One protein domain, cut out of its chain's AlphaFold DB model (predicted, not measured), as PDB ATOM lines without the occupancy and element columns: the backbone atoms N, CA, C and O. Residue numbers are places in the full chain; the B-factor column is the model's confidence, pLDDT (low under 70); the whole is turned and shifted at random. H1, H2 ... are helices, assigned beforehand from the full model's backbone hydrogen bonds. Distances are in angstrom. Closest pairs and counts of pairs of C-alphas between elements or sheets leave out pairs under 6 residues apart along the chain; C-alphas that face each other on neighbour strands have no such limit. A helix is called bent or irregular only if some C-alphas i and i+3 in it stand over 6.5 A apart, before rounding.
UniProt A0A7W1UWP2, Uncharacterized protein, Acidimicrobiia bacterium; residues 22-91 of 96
ATOM      1  N   THR A  22      14.840  -3.621 -29.221       60.53
ATOM      2  CA  THR A  22      14.772  -3.368 -30.668       60.53
ATOM      3  C   THR A  22      13.676  -4.184 -31.368       60.53
ATOM      4  O   THR A  22      13.103  -3.726 -32.356       60.53
ATOM      5  N   HIS A  23      13.378  -5.384 -30.869       63.59
ATOM      6  CA  HIS A  23      12.419  -6.312 -31.454       63.59
ATOM      7  C   HIS A  23      10.988  -5.758 -31.371       63.59
ATOM      8  O   HIS A  23      10.327  -5.575 -32.390       63.59
ATOM      9  N   ASP A  24      10.533  -5.356 -30.190       68.00
ATOM     10  CA  ASP A  24       9.131  -4.959 -30.020       68.00
ATOM     11  C   ASP A  24       8.809  -3.600 -30.653       68.00
ATOM     12  O   ASP A  24       7.724  -3.406 -31.203       68.00
ATOM     13  N   LEU A  25       9.758  -2.659 -30.636       80.50
ATOM     14  CA  LEU A  25       9.528  -1.307 -31.157       80.50
ATOM     15  C   LEU A  25       9.589  -1.220 -32.686       80.50
ATOM     16  O   LEU A  25       8.910  -0.375 -33.271       80.50
ATOM     17  N   PHE A  26      10.390  -2.068 -33.341       81.06
ATOM     18  CA  PHE A  26      10.626  -1.966 -34.785       81.06
ATOM     19  C   PHE A  26      10.155  -3.180 -35.586       81.06
ATOM     20  O   PHE A  26       9.721  -3.008 -36.726       81.06
ATOM     21  N   VAL A  27      10.198  -4.389 -35.018       91.00
ATOM     22  CA  VAL A  27       9.823  -5.622 -35.728       91.00
ATOM     23  C   VAL A  27       8.319  -5.859 -35.660       91.00
ATOM     24  O   VAL A  27       7.701  -6.122 -36.691       91.00
ATOM     25  N   ALA A  28       7.698  -5.700 -34.487       91.44
ATOM     26  CA  ALA A  28       6.273  -5.995 -34.318       91.44
ATOM     27  C   ALA A  28       5.346  -5.197 -35.271       91.44
ATOM     28  O   ALA A  28       4.440  -5.800 -35.858       91.44
ATOM     29  N   PRO A  29       5.567  -3.889 -35.531       93.25
ATOM     30  CA  PRO A  29       4.774  -3.161 -36.523       93.25
ATOM     31  C   PRO A  29       4.935  -3.703 -37.951       93.25
ATOM     32  O   PRO A  29       3.966  -3.749 -38.706       93.25
ATOM     33  N   LEU A  30       6.143  -4.137 -38.328       93.62
ATOM     34  CA  LEU A  30       6.401  -4.735 -39.641       93.62
ATOM     35  C   LEU A  30       5.718  -6.100 -39.774       93.62
ATOM     36  O   LEU A  30       5.101  -6.368 -40.802       93.62
ATOM     37  N   ALA A  31       5.751  -6.928 -38.730       95.12
ATOM     38  CA  ALA A  31       5.057  -8.213 -38.715       95.12
ATOM     39  C   ALA A  31       3.541  -8.042 -38.860       95.12
ATOM     40  O   ALA A  31       2.892  -8.786 -39.596       95.12
ATOM     41  N   ARG A  32       2.975  -7.009 -38.221       95.75
ATOM     42  CA  ARG A  32       1.560  -6.670 -38.386       95.75
ATOM     43  C   ARG A  32       1.225  -6.306 -39.833       95.75
ATOM     44  O   ARG A  32       0.232  -6.801 -40.352       95.75
ATOM     45  N   LEU A  33       2.057  -5.493 -40.487       95.19
ATOM     46  CA  LEU A  33       1.873  -5.129 -41.896       95.19
ATOM     47  C   LEU A  33       1.959  -6.340 -42.830       95.19
ATOM     48  O   LEU A  33       1.168  -6.430 -43.764       95.19
ATOM     49  N   LEU A  34       2.884  -7.271 -42.577       95.81
ATOM     50  CA  LEU A  34       2.980  -8.523 -43.334       95.81
ATOM     51  C   LEU A  34       1.698  -9.345 -43.198       95.81
ATOM     52  O   LEU A  34       1.153  -9.803 -44.196       95.81
ATOM     53  N   HIS A  35       1.189  -9.483 -41.974       95.81
ATOM     54  CA  HIS A  35      -0.049 -10.208 -41.713       95.81
ATOM     55  C   HIS A  35      -1.260  -9.553 -42.393       95.81
ATOM     56  O   HIS A  35      -2.004 -10.228 -43.101       95.81
ATOM     57  N   ASP A  36      -1.439  -8.243 -42.216       96.94
ATOM     58  CA  ASP A  36      -2.567  -7.507 -42.795       96.94
ATOM     59  C   ASP A  36      -2.517  -7.523 -44.332       96.94
ATOM     60  O   ASP A  36      -3.531  -7.796 -44.974       96.94
ATOM     61  N   GLY A  37      -1.330  -7.331 -44.920       95.00
ATOM     62  CA  GLY A  37      -1.139  -7.384 -46.371       95.00
ATOM     63  C   GLY A  37      -1.363  -8.778 -46.965       95.00
ATOM     64  O   GLY A  37      -1.806  -8.928 -48.102       95.00
ATOM     65  N   ALA A  38      -1.090  -9.827 -46.194       95.25
ATOM     66  CA  ALA A  38      -1.380 -11.188 -46.614       95.25
ATOM     67  C   ALA A  38      -2.890 -11.500 -46.524       95.25
ATOM     68  O   ALA A  38      -3.417 -12.248 -47.352       95.25
ATOM     69  N   LEU A  39      -3.602 -10.913 -45.551       95.38
ATOM     70  CA  LEU A  39      -5.060 -11.031 -45.410       95.38
ATOM     71  C   LEU A  39      -5.830 -10.284 -46.506       95.38
ATOM     72  O   LEU A  39      -6.865 -10.774 -46.956       95.38
ATOM     73  N   ASP A  40      -5.355  -9.110 -46.925       95.38
ATOM     74  CA  ASP A  40      -5.992  -8.311 -47.981       95.38
ATOM     75  C   ASP A  40      -5.501  -8.651 -49.404       95.38
ATOM     76  O   ASP A  40      -6.041  -8.142 -50.390       95.38
ATOM     77  N   GLY A  41      -4.521  -9.555 -49.517       94.06
ATOM     78  CA  GLY A  41      -3.972 -10.049 -50.778       94.06
ATOM     79  C   GLY A  41      -3.003  -9.084 -51.468       94.06
ATOM     80  O   GLY A  41      -2.656  -9.302 -52.631       94.06
ATOM     81  N   THR A  42      -2.569  -8.016 -50.795       94.06
ATOM     82  CA  THR A  42      -1.556  -7.094 -51.327       94.06
ATOM     83  C   THR A  42      -0.130  -7.638 -51.220       94.06
ATOM     84  O   THR A  42       0.724  -7.217 -52.006       94.06
ATOM     85  N   LEU A  43       0.120  -8.578 -50.300       94.88
ATOM     86  CA  LEU A  43       1.394  -9.271 -50.082       94.88
ATOM     87  C   LEU A  43       1.220 -10.796 -50.150       94.88
ATOM     88  O   LEU A  43       0.133 -11.322 -49.912       94.88
ATOM     89  N   ASP A  44       2.305 -11.506 -50.464       93.19
ATOM     90  CA  ASP A  44       2.355 -12.965 -50.341       93.19
ATOM     91  C   ASP A  44       2.226 -13.399 -48.870       93.19
ATOM     92  O   ASP A  44       2.683 -12.720 -47.949       93.19
ATOM     93  N   GLN A  45       1.626 -14.571 -48.656       93.44
ATOM     94  CA  GLN A  45       1.630 -15.231 -47.350       93.44
ATOM     95  C   GLN A  45       3.063 -15.646 -46.986       93.44
ATOM     96  O   GLN A  45       3.808 -16.149 -47.829       93.44
ATOM     97  N   VAL A  46       3.431 -15.448 -45.720       92.44
ATOM     98  CA  VAL A  46       4.732 -15.829 -45.153       92.44
ATOM     99  C   VAL A  46       4.511 -16.776 -43.978       92.44
ATOM    100  O   VAL A  46       3.520 -16.634 -43.264       92.44
ATOM    101  N   ASP A  47       5.419 -17.733 -43.781       90.75
ATOM    102  CA  ASP A  47       5.253 -18.783 -42.765       90.75
ATOM    103  C   ASP A  47       5.281 -18.215 -41.336       90.75
ATOM    104  O   ASP A  47       4.419 -18.537 -40.518       90.75
ATOM    105  N   ASP A  48       6.236 -17.321 -41.056       93.75
ATOM    106  CA  ASP A  48       6.343 -16.588 -39.793       93.75
ATOM    107  C   ASP A  48       6.540 -15.088 -40.064       93.75
ATOM    108  O   ASP A  48       7.572 -14.634 -40.573       93.75
ATOM    109  N   ALA A  49       5.519 -14.297 -39.725       93.44
ATOM    110  CA  ALA A  49       5.525 -12.852 -39.925       93.44
ATOM    111  C   ALA A  49       6.525 -12.125 -39.010       93.44
ATOM    112  O   ALA A  49       7.078 -11.106 -39.422       93.44
ATOM    113  N   MET A  50       6.772 -12.622 -37.794       92.56
ATOM    114  CA  MET A  50       7.724 -12.018 -36.856       92.56
ATOM    115  C   MET A  50       9.158 -12.275 -37.300       92.56
ATOM    116  O   MET A  50       9.947 -11.332 -37.387       92.56
ATOM    117  N   GLU A  51       9.479 -13.518 -37.656       92.19
ATOM    118  CA  GLU A  51      10.800 -13.867 -38.181       92.19
ATOM    119  C   GLU A  51      11.089 -13.093 -39.475       92.19
ATOM    120  O   GLU A  51      12.121 -12.426 -39.603       92.19
ATOM    121  N   THR A  52      10.132 -13.080 -40.408       93.69
ATOM    122  CA  THR A  52      10.266 -12.338 -41.671       93.69
ATOM    123  C   THR A  52      10.455 -10.841 -41.425       93.69
ATOM    124  O   THR A  52      11.306 -10.205 -42.054       93.69
ATOM    125  N   ALA A  53       9.706 -10.255 -40.488       93.38
ATOM    126  CA  ALA A  53       9.859  -8.852 -40.123       93.38
ATOM    127  C   ALA A  53      11.239  -8.551 -39.518       93.38
ATOM    128  O   ALA A  53      11.831  -7.519 -39.846       93.38
ATOM    129  N   ALA A  54      11.780  -9.446 -38.686       92.00
ATOM    130  CA  ALA A  54      13.108  -9.289 -38.098       92.00
ATOM    131  C   ALA A  54      14.199  -9.316 -39.178       92.00
ATOM    132  O   ALA A  54      15.106  -8.474 -39.176       92.00
ATOM    133  N   VAL A  55      14.079 -10.228 -40.147       92.75
ATOM    134  CA  VAL A  55      14.975 -10.300 -41.309       92.75
ATOM    135  C   VAL A  55      14.884  -9.022 -42.143       92.75
ATOM    136  O   VAL A  55      15.911  -8.404 -42.431       92.75
ATOM    137  N   LEU A  56      13.674  -8.572 -42.492       92.88
ATOM    138  CA  LEU A  56      13.467  -7.350 -43.276       92.88
ATOM    139  C   LEU A  56      14.042  -6.118 -42.582       92.88
ATOM    140  O   LEU A  56      14.740  -5.329 -43.224       92.88
ATOM    141  N   PHE A  57      13.789  -5.958 -41.283       90.88
ATOM    142  CA  PHE A  57      14.327  -4.847 -40.505       90.88
ATOM    143  C   PHE A  57      15.856  -4.804 -40.584       90.88
ATOM    144  O   PHE A  57      16.431  -3.754 -40.877       90.88
ATOM    145  N   ASN A  58      16.515  -5.951 -40.405       90.50
ATOM    146  CA  ASN A  58      17.971  -6.032 -40.458       90.50
ATOM    147  C   ASN A  58      18.520  -5.786 -41.868       90.50
ATOM    148  O   ASN A  58      19.456  -5.001 -42.027       90.50
ATOM    149  N   VAL A  59      17.925  -6.387 -42.900       91.69
ATOM    150  CA  VAL A  59      18.370  -6.214 -44.292       91.69
ATOM    151  C   VAL A  59      18.201  -4.764 -44.754       91.69
ATOM    152  O   VAL A  59      19.130  -4.179 -45.313       91.69
ATOM    153  N   ILE A  60      17.039  -4.155 -44.502       93.75
ATOM    154  CA  ILE A  60      16.744  -2.779 -44.922       93.75
ATOM    155  C   ILE A  60      17.554  -1.784 -44.091       93.75
ATOM    156  O   ILE A  60      18.172  -0.878 -44.654       93.75
ATOM    157  N   GLY A  61      17.559  -1.944 -42.765       90.81
ATOM    158  CA  GLY A  61      18.210  -1.032 -41.827       90.81
ATOM    159  C   GLY A  61      19.718  -0.975 -42.041       90.81
ATOM    160  O   GLY A  61      20.264   0.090 -42.347       90.81
ATOM    161  N   TRP A  62      20.396  -2.126 -41.970       93.69
ATOM    162  CA  TRP A  62      21.842  -2.183 -42.188       93.69
ATOM    163  C   TRP A  62      22.222  -1.888 -43.633       93.69
ATOM    164  O   TRP A  62      23.208  -1.184 -43.867       93.69
ATOM    165  N   GLY A  63      21.418  -2.338 -44.602       95.38
ATOM    166  CA  GLY A  63      21.610  -1.997 -46.009       95.38
ATOM    167  C   GLY A  63      21.604  -0.486 -46.232       95.38
ATOM    168  O   GLY A  63      22.523   0.059 -46.847       95.38
ATOM    169  N   TYR A  64      20.625   0.226 -45.668       96.38
ATOM    170  CA  TYR A  64      20.543   1.680 -45.770       96.38
ATOM    171  C   TYR A  64      21.742   2.368 -45.109       96.38
ATOM    172  O   TYR A  64      22.390   3.208 -45.741       96.38
ATOM    173  N   VAL A  65      22.072   1.993 -43.868       96.06
ATOM    174  CA  VAL A  65      23.215   2.554 -43.128       96.06
ATOM    175  C   VAL A  65      24.511   2.353 -43.915       96.06
ATOM    176  O   VAL A  65      25.264   3.307 -44.114       96.06
ATOM    177  N   HIS A  66      24.757   1.155 -44.442       96.31
ATOM    178  CA  HIS A  66      25.968   0.870 -45.205       96.31
ATOM    179  C   HIS A  66      26.041   1.690 -46.502       96.31
ATOM    180  O   HIS A  66      27.063   2.323 -46.785       96.31
ATOM    181  N   LEU A  67      24.948   1.763 -47.268       97.88
ATOM    182  CA  LEU A  67      24.895   2.563 -48.498       97.88
ATOM    183  C   LEU A  67      25.128   4.058 -48.228       97.88
ATOM    184  O   LEU A  67      25.792   4.741 -49.012       97.88
ATOM    185  N   ARG A  68      24.621   4.577 -47.106       97.81
ATOM    186  CA  ARG A  68      24.791   5.983 -46.713       97.81
ATOM    187  C   ARG A  68      26.188   6.292 -46.197       97.81
ATOM    188  O   ARG A  68      26.770   7.307 -46.584       97.81
ATOM    189  N   HIS A  69      26.726   5.448 -45.326       96.12
ATOM    190  CA  HIS A  69      27.949   5.758 -44.591       96.12
ATOM    191  C   HIS A  69      29.211   5.241 -45.278       96.12
ATOM    192  O   HIS A  69      30.178   5.994 -45.374       96.12
ATOM    193  N   ALA A  70      29.200   4.014 -45.796       95.50
ATOM    194  CA  ALA A  70      30.355   3.440 -46.479       95.50
ATOM    195  C   ALA A  70      30.398   3.864 -47.952       95.50
ATOM    196  O   ALA A  70      31.428   4.326 -48.435       95.50
ATOM    197  N   GLN A  71      29.259   3.776 -48.645       96.31
ATOM    198  CA  GLN A  71      29.191   4.017 -50.093       96.31
ATOM    199  C   GLN A  71      28.811   5.457 -50.469       96.31
ATOM    200  O   GLN A  71      28.846   5.819 -51.642       96.31
ATOM    201  N   ARG A  72      28.457   6.296 -49.483       97.38
ATOM    202  CA  ARG A  72      28.131   7.727 -49.657       97.38
ATOM    203  C   ARG A  72      27.017   8.006 -50.672       97.38
ATOM    204  O   ARG A  72      26.971   9.084 -51.263       97.38
ATOM    205  N   TRP A  73      26.090   7.070 -50.866       98.19
ATOM    206  CA  TRP A  73      24.971   7.273 -51.787       98.19
ATOM    207  C   TRP A  73      24.042   8.393 -51.306       98.19
ATOM    208  O   TRP A  73      23.831   8.507 -50.097       98.19
ATOM    209  N   PRO A  74      23.424   9.176 -52.213       98.38
ATOM    210  CA  PRO A  74      22.349  10.101 -51.854       98.38
ATOM    211  C   PRO A  74      21.215   9.396 -51.099       98.38
ATOM    212  O   PRO A  74      20.946   8.216 -51.341       98.38
ATOM    213  N   VAL A  75      20.548  10.125 -50.199       97.62
ATOM    214  CA  VAL A  75      19.489   9.603 -49.315       97.62
ATOM    215  C   VAL A  75      18.412   8.873 -50.112       97.62
ATOM    216  O   VAL A  75      18.074   7.731 -49.808       97.62
ATOM    217  N   GLU A  76      17.935   9.510 -51.170       98.06
ATOM    218  CA  GLU A  76      16.842   9.069 -52.026       98.06
ATOM    219  C   GLU A  76      17.239   7.809 -52.784       98.06
ATOM    220  O   GLU A  76      16.467   6.860 -52.861       98.06
ATOM    221  N   ARG A  77      18.478   7.754 -53.284       98.00
ATOM    222  CA  ARG A  77      18.997   6.578 -53.989       98.00
ATOM    223  C   ARG A  77      19.101   5.373 -53.055       98.00
ATOM    224  O   ARG A  77      18.668   4.286 -53.427       98.00
ATOM    225  N   ALA A  78      19.658   5.558 -51.857       97.94
ATOM    226  CA  ALA A  78      19.779   4.485 -50.871       97.94
ATOM    227  C   ALA A  78      18.399   3.989 -50.416       97.94
ATOM    228  O   ALA A  78      18.152   2.785 -50.437       97.94
ATOM    229  N   ARG A  79      17.483   4.914 -50.089       96.75
ATOM    230  CA  ARG A  79      16.104   4.602 -49.685       96.75
ATOM    231  C   ARG A  79      15.367   3.827 -50.772       96.75
ATOM    232  O   ARG A  79      14.820   2.768 -50.488       96.75
ATOM    233  N   THR A  80      15.374   4.326 -52.006       97.25
ATOM    234  CA  THR A  80      14.701   3.664 -53.129       97.25
ATOM    235  C   THR A  80      15.265   2.269 -53.362       97.25
ATOM    236  O   THR A  80      14.485   1.349 -53.581       97.25
ATOM    237  N   GLY A  81      16.584   2.084 -53.257       96.12
ATOM    238  CA  GLY A  81      17.221   0.777 -53.421       96.12
ATOM    239  C   GLY A  81      16.717  -0.258 -52.415       96.12
ATOM    240  O   GLY A  81      16.206  -1.302 -52.816       96.12
ATOM    241  N   VAL A  82      16.810   0.048 -51.116       96.00
ATOM    242  CA  VAL A  82      16.428  -0.909 -50.061       96.00
ATOM    243  C   VAL A  82      14.917  -1.149 -50.001       96.00
ATOM    244  O   VAL A  82      14.490  -2.288 -49.839       96.00
ATOM    245  N   VAL A  83      14.098  -0.107 -50.196       94.31
ATOM    246  CA  VAL A  83      12.631  -0.238 -50.174       94.31
ATOM    247  C   VAL A  83      12.136  -1.013 -51.390       94.31
ATOM    248  O   VAL A  83      11.301  -1.900 -51.242       94.31
ATOM    249  N   SER A  84      12.662  -0.730 -52.586       94.31
ATOM    250  CA  SER A  84      12.258  -1.458 -53.797       94.31
ATOM    251  C   SER A  84      12.603  -2.940 -53.700       94.31
ATOM    252  O   SER A  84      11.806  -3.771 -54.124       94.31
ATOM    253  N   LEU A  85      13.768  -3.278 -53.137       92.69
ATOM    254  CA  LEU A  85      14.157  -4.669 -52.910       92.69
ATOM    255  C   LEU A  85      13.165  -5.371 -51.972       92.69
ATOM    256  O   LEU A  85      12.645  -6.426 -52.321       92.69
ATOM    257  N   ALA A  86      12.874  -4.761 -50.818       92.06
ATOM    258  CA  ALA A  86      11.981  -5.332 -49.816       92.06
ATOM    259  C   ALA A  86      10.550  -5.511 -50.335       92.06
ATOM    260  O   ALA A  86       9.988  -6.594 -50.228       92.06
ATOM    261  N   VAL A  87       9.975  -4.473 -50.949       90.62
ATOM    262  CA  VAL A  87       8.605  -4.538 -51.473       90.62
ATOM    263  C   VAL A  87       8.504  -5.592 -52.567       90.62
ATOM    264  O   VAL A  87       7.609  -6.424 -52.518       90.62
ATOM    265  N   ASN A  88       9.428  -5.614 -53.533       91.75
ATOM    266  CA  ASN A  88       9.364  -6.601 -54.614       91.75
ATOM    267  C   ASN A  88       9.528  -8.045 -54.120       91.75
ATOM    268  O   ASN A  88       8.956  -8.938 -54.738       91.75
ATOM    269  N   ALA A  89      10.257  -8.277 -53.026       88.94
ATOM    270  CA  ALA A  89      10.390  -9.606 -52.433       88.94
ATOM    271  C   ALA A  89       9.082 -10.135 -51.811       88.94
ATOM    272  O   ALA A  89       8.925 -11.345 -51.696       88.94
ATOM    273  N   LEU A  90       8.161  -9.243 -51.429       91.12
ATOM    274  CA  LEU A  90       6.913  -9.572 -50.724       91.12
ATOM    275  C   LEU A  90       5.670  -9.528 -51.622       91.12
ATOM    276  O   LEU A  90       4.563  -9.805 -51.165       91.12
ATOM    277  N   ARG A  91       5.820  -9.106 -52.880       91.19
ATOM    278  CA  ARG A  91       4.686  -8.953 -53.792       91.19
ATOM    279  C   ARG A  91       4.153 -10.314 -54.235       91.19
ATOM    280  O   ARG A  91       4.973 -11.167 -54.571       91.19
TER     281      ARG A  91
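This is residues 22 to 91 of the 96 residues of an uncharacterized protein of Acidimicrobiia bacterium (UniProt A0A7W1UWP2). The longest helix, H2, folds back through a tight turn into H3, making a helical hairpin, and H1 crosses the first part of H2 at the hairpin's open end. H1 meets the hairpin through H2, with H3 only just apart from it. The printed part has 70 residues, with three named helices in the order H1, H2, H3 and no named strand, and its class is all helix. It is only just compact, close to loose, with a radius of gyration of the C-alphas of 12.9 A, and its elongated outline spans 38 by 25 by 15 A.

Find C-alpha 49 at (5.525, -12.852, -39.925); from there H2, residues 49 to 69, runs 29.5 A to C-alpha 69 at (27.949, 5.758, -44.591). H3, residues 75 to 90, measures 23.0 A from first to last C-alpha and ends at C-alpha 90, at (6.913, -9.572, -50.724). Go back to C-alpha 22 at (14.772, -3.368, -30.668) for the start of H1, residues 22 to 40, which is 27.5 A long. Near residue 29 you will find a kink of 26 degrees in H1. H1 is irregular, but only just: C-alphas 25 and 28 are 6.52 A apart.

Start from H2, which touches both other helices. H2 and H3 form a hairpin and touch; look at Ile 60 and Val 82, whose C-alphas are the closest of the two helices at 5.5 A. Their lines stand at a shallow tilt of 23 degrees, and they run opposite ways. H2 touches H1 with residues 49 to 57 alone; the closest C-alphas are those of Ala 31 and Ala 49, 4.8 A apart. H1 and H2 stand at a steep tilt of 63 degrees and run opposite ways. H1 and H3 are only just apart, their closest C-alphas being 8.4 A from each other. Along the backbones of H2 and H3, each O i to N i+4 pair is within hydrogen-bond range; in H1, 12 of 15 are.

The two C-alphas farthest apart are those of Leu 39 and Arg 72, at 38.4 A. From C-alpha 22 to C-alpha 91, the first and last printed, the distance is 25.8 A. The printed part has no cut. The link from H1 to H2 is short, with 8 residues, and the link from H2 to H3 is tight, with 5 residues. In the B-factor column the mean pLDDT of the printed part is 92.7; look at residues 22 to 24, at the start of H1, for the three values under 70.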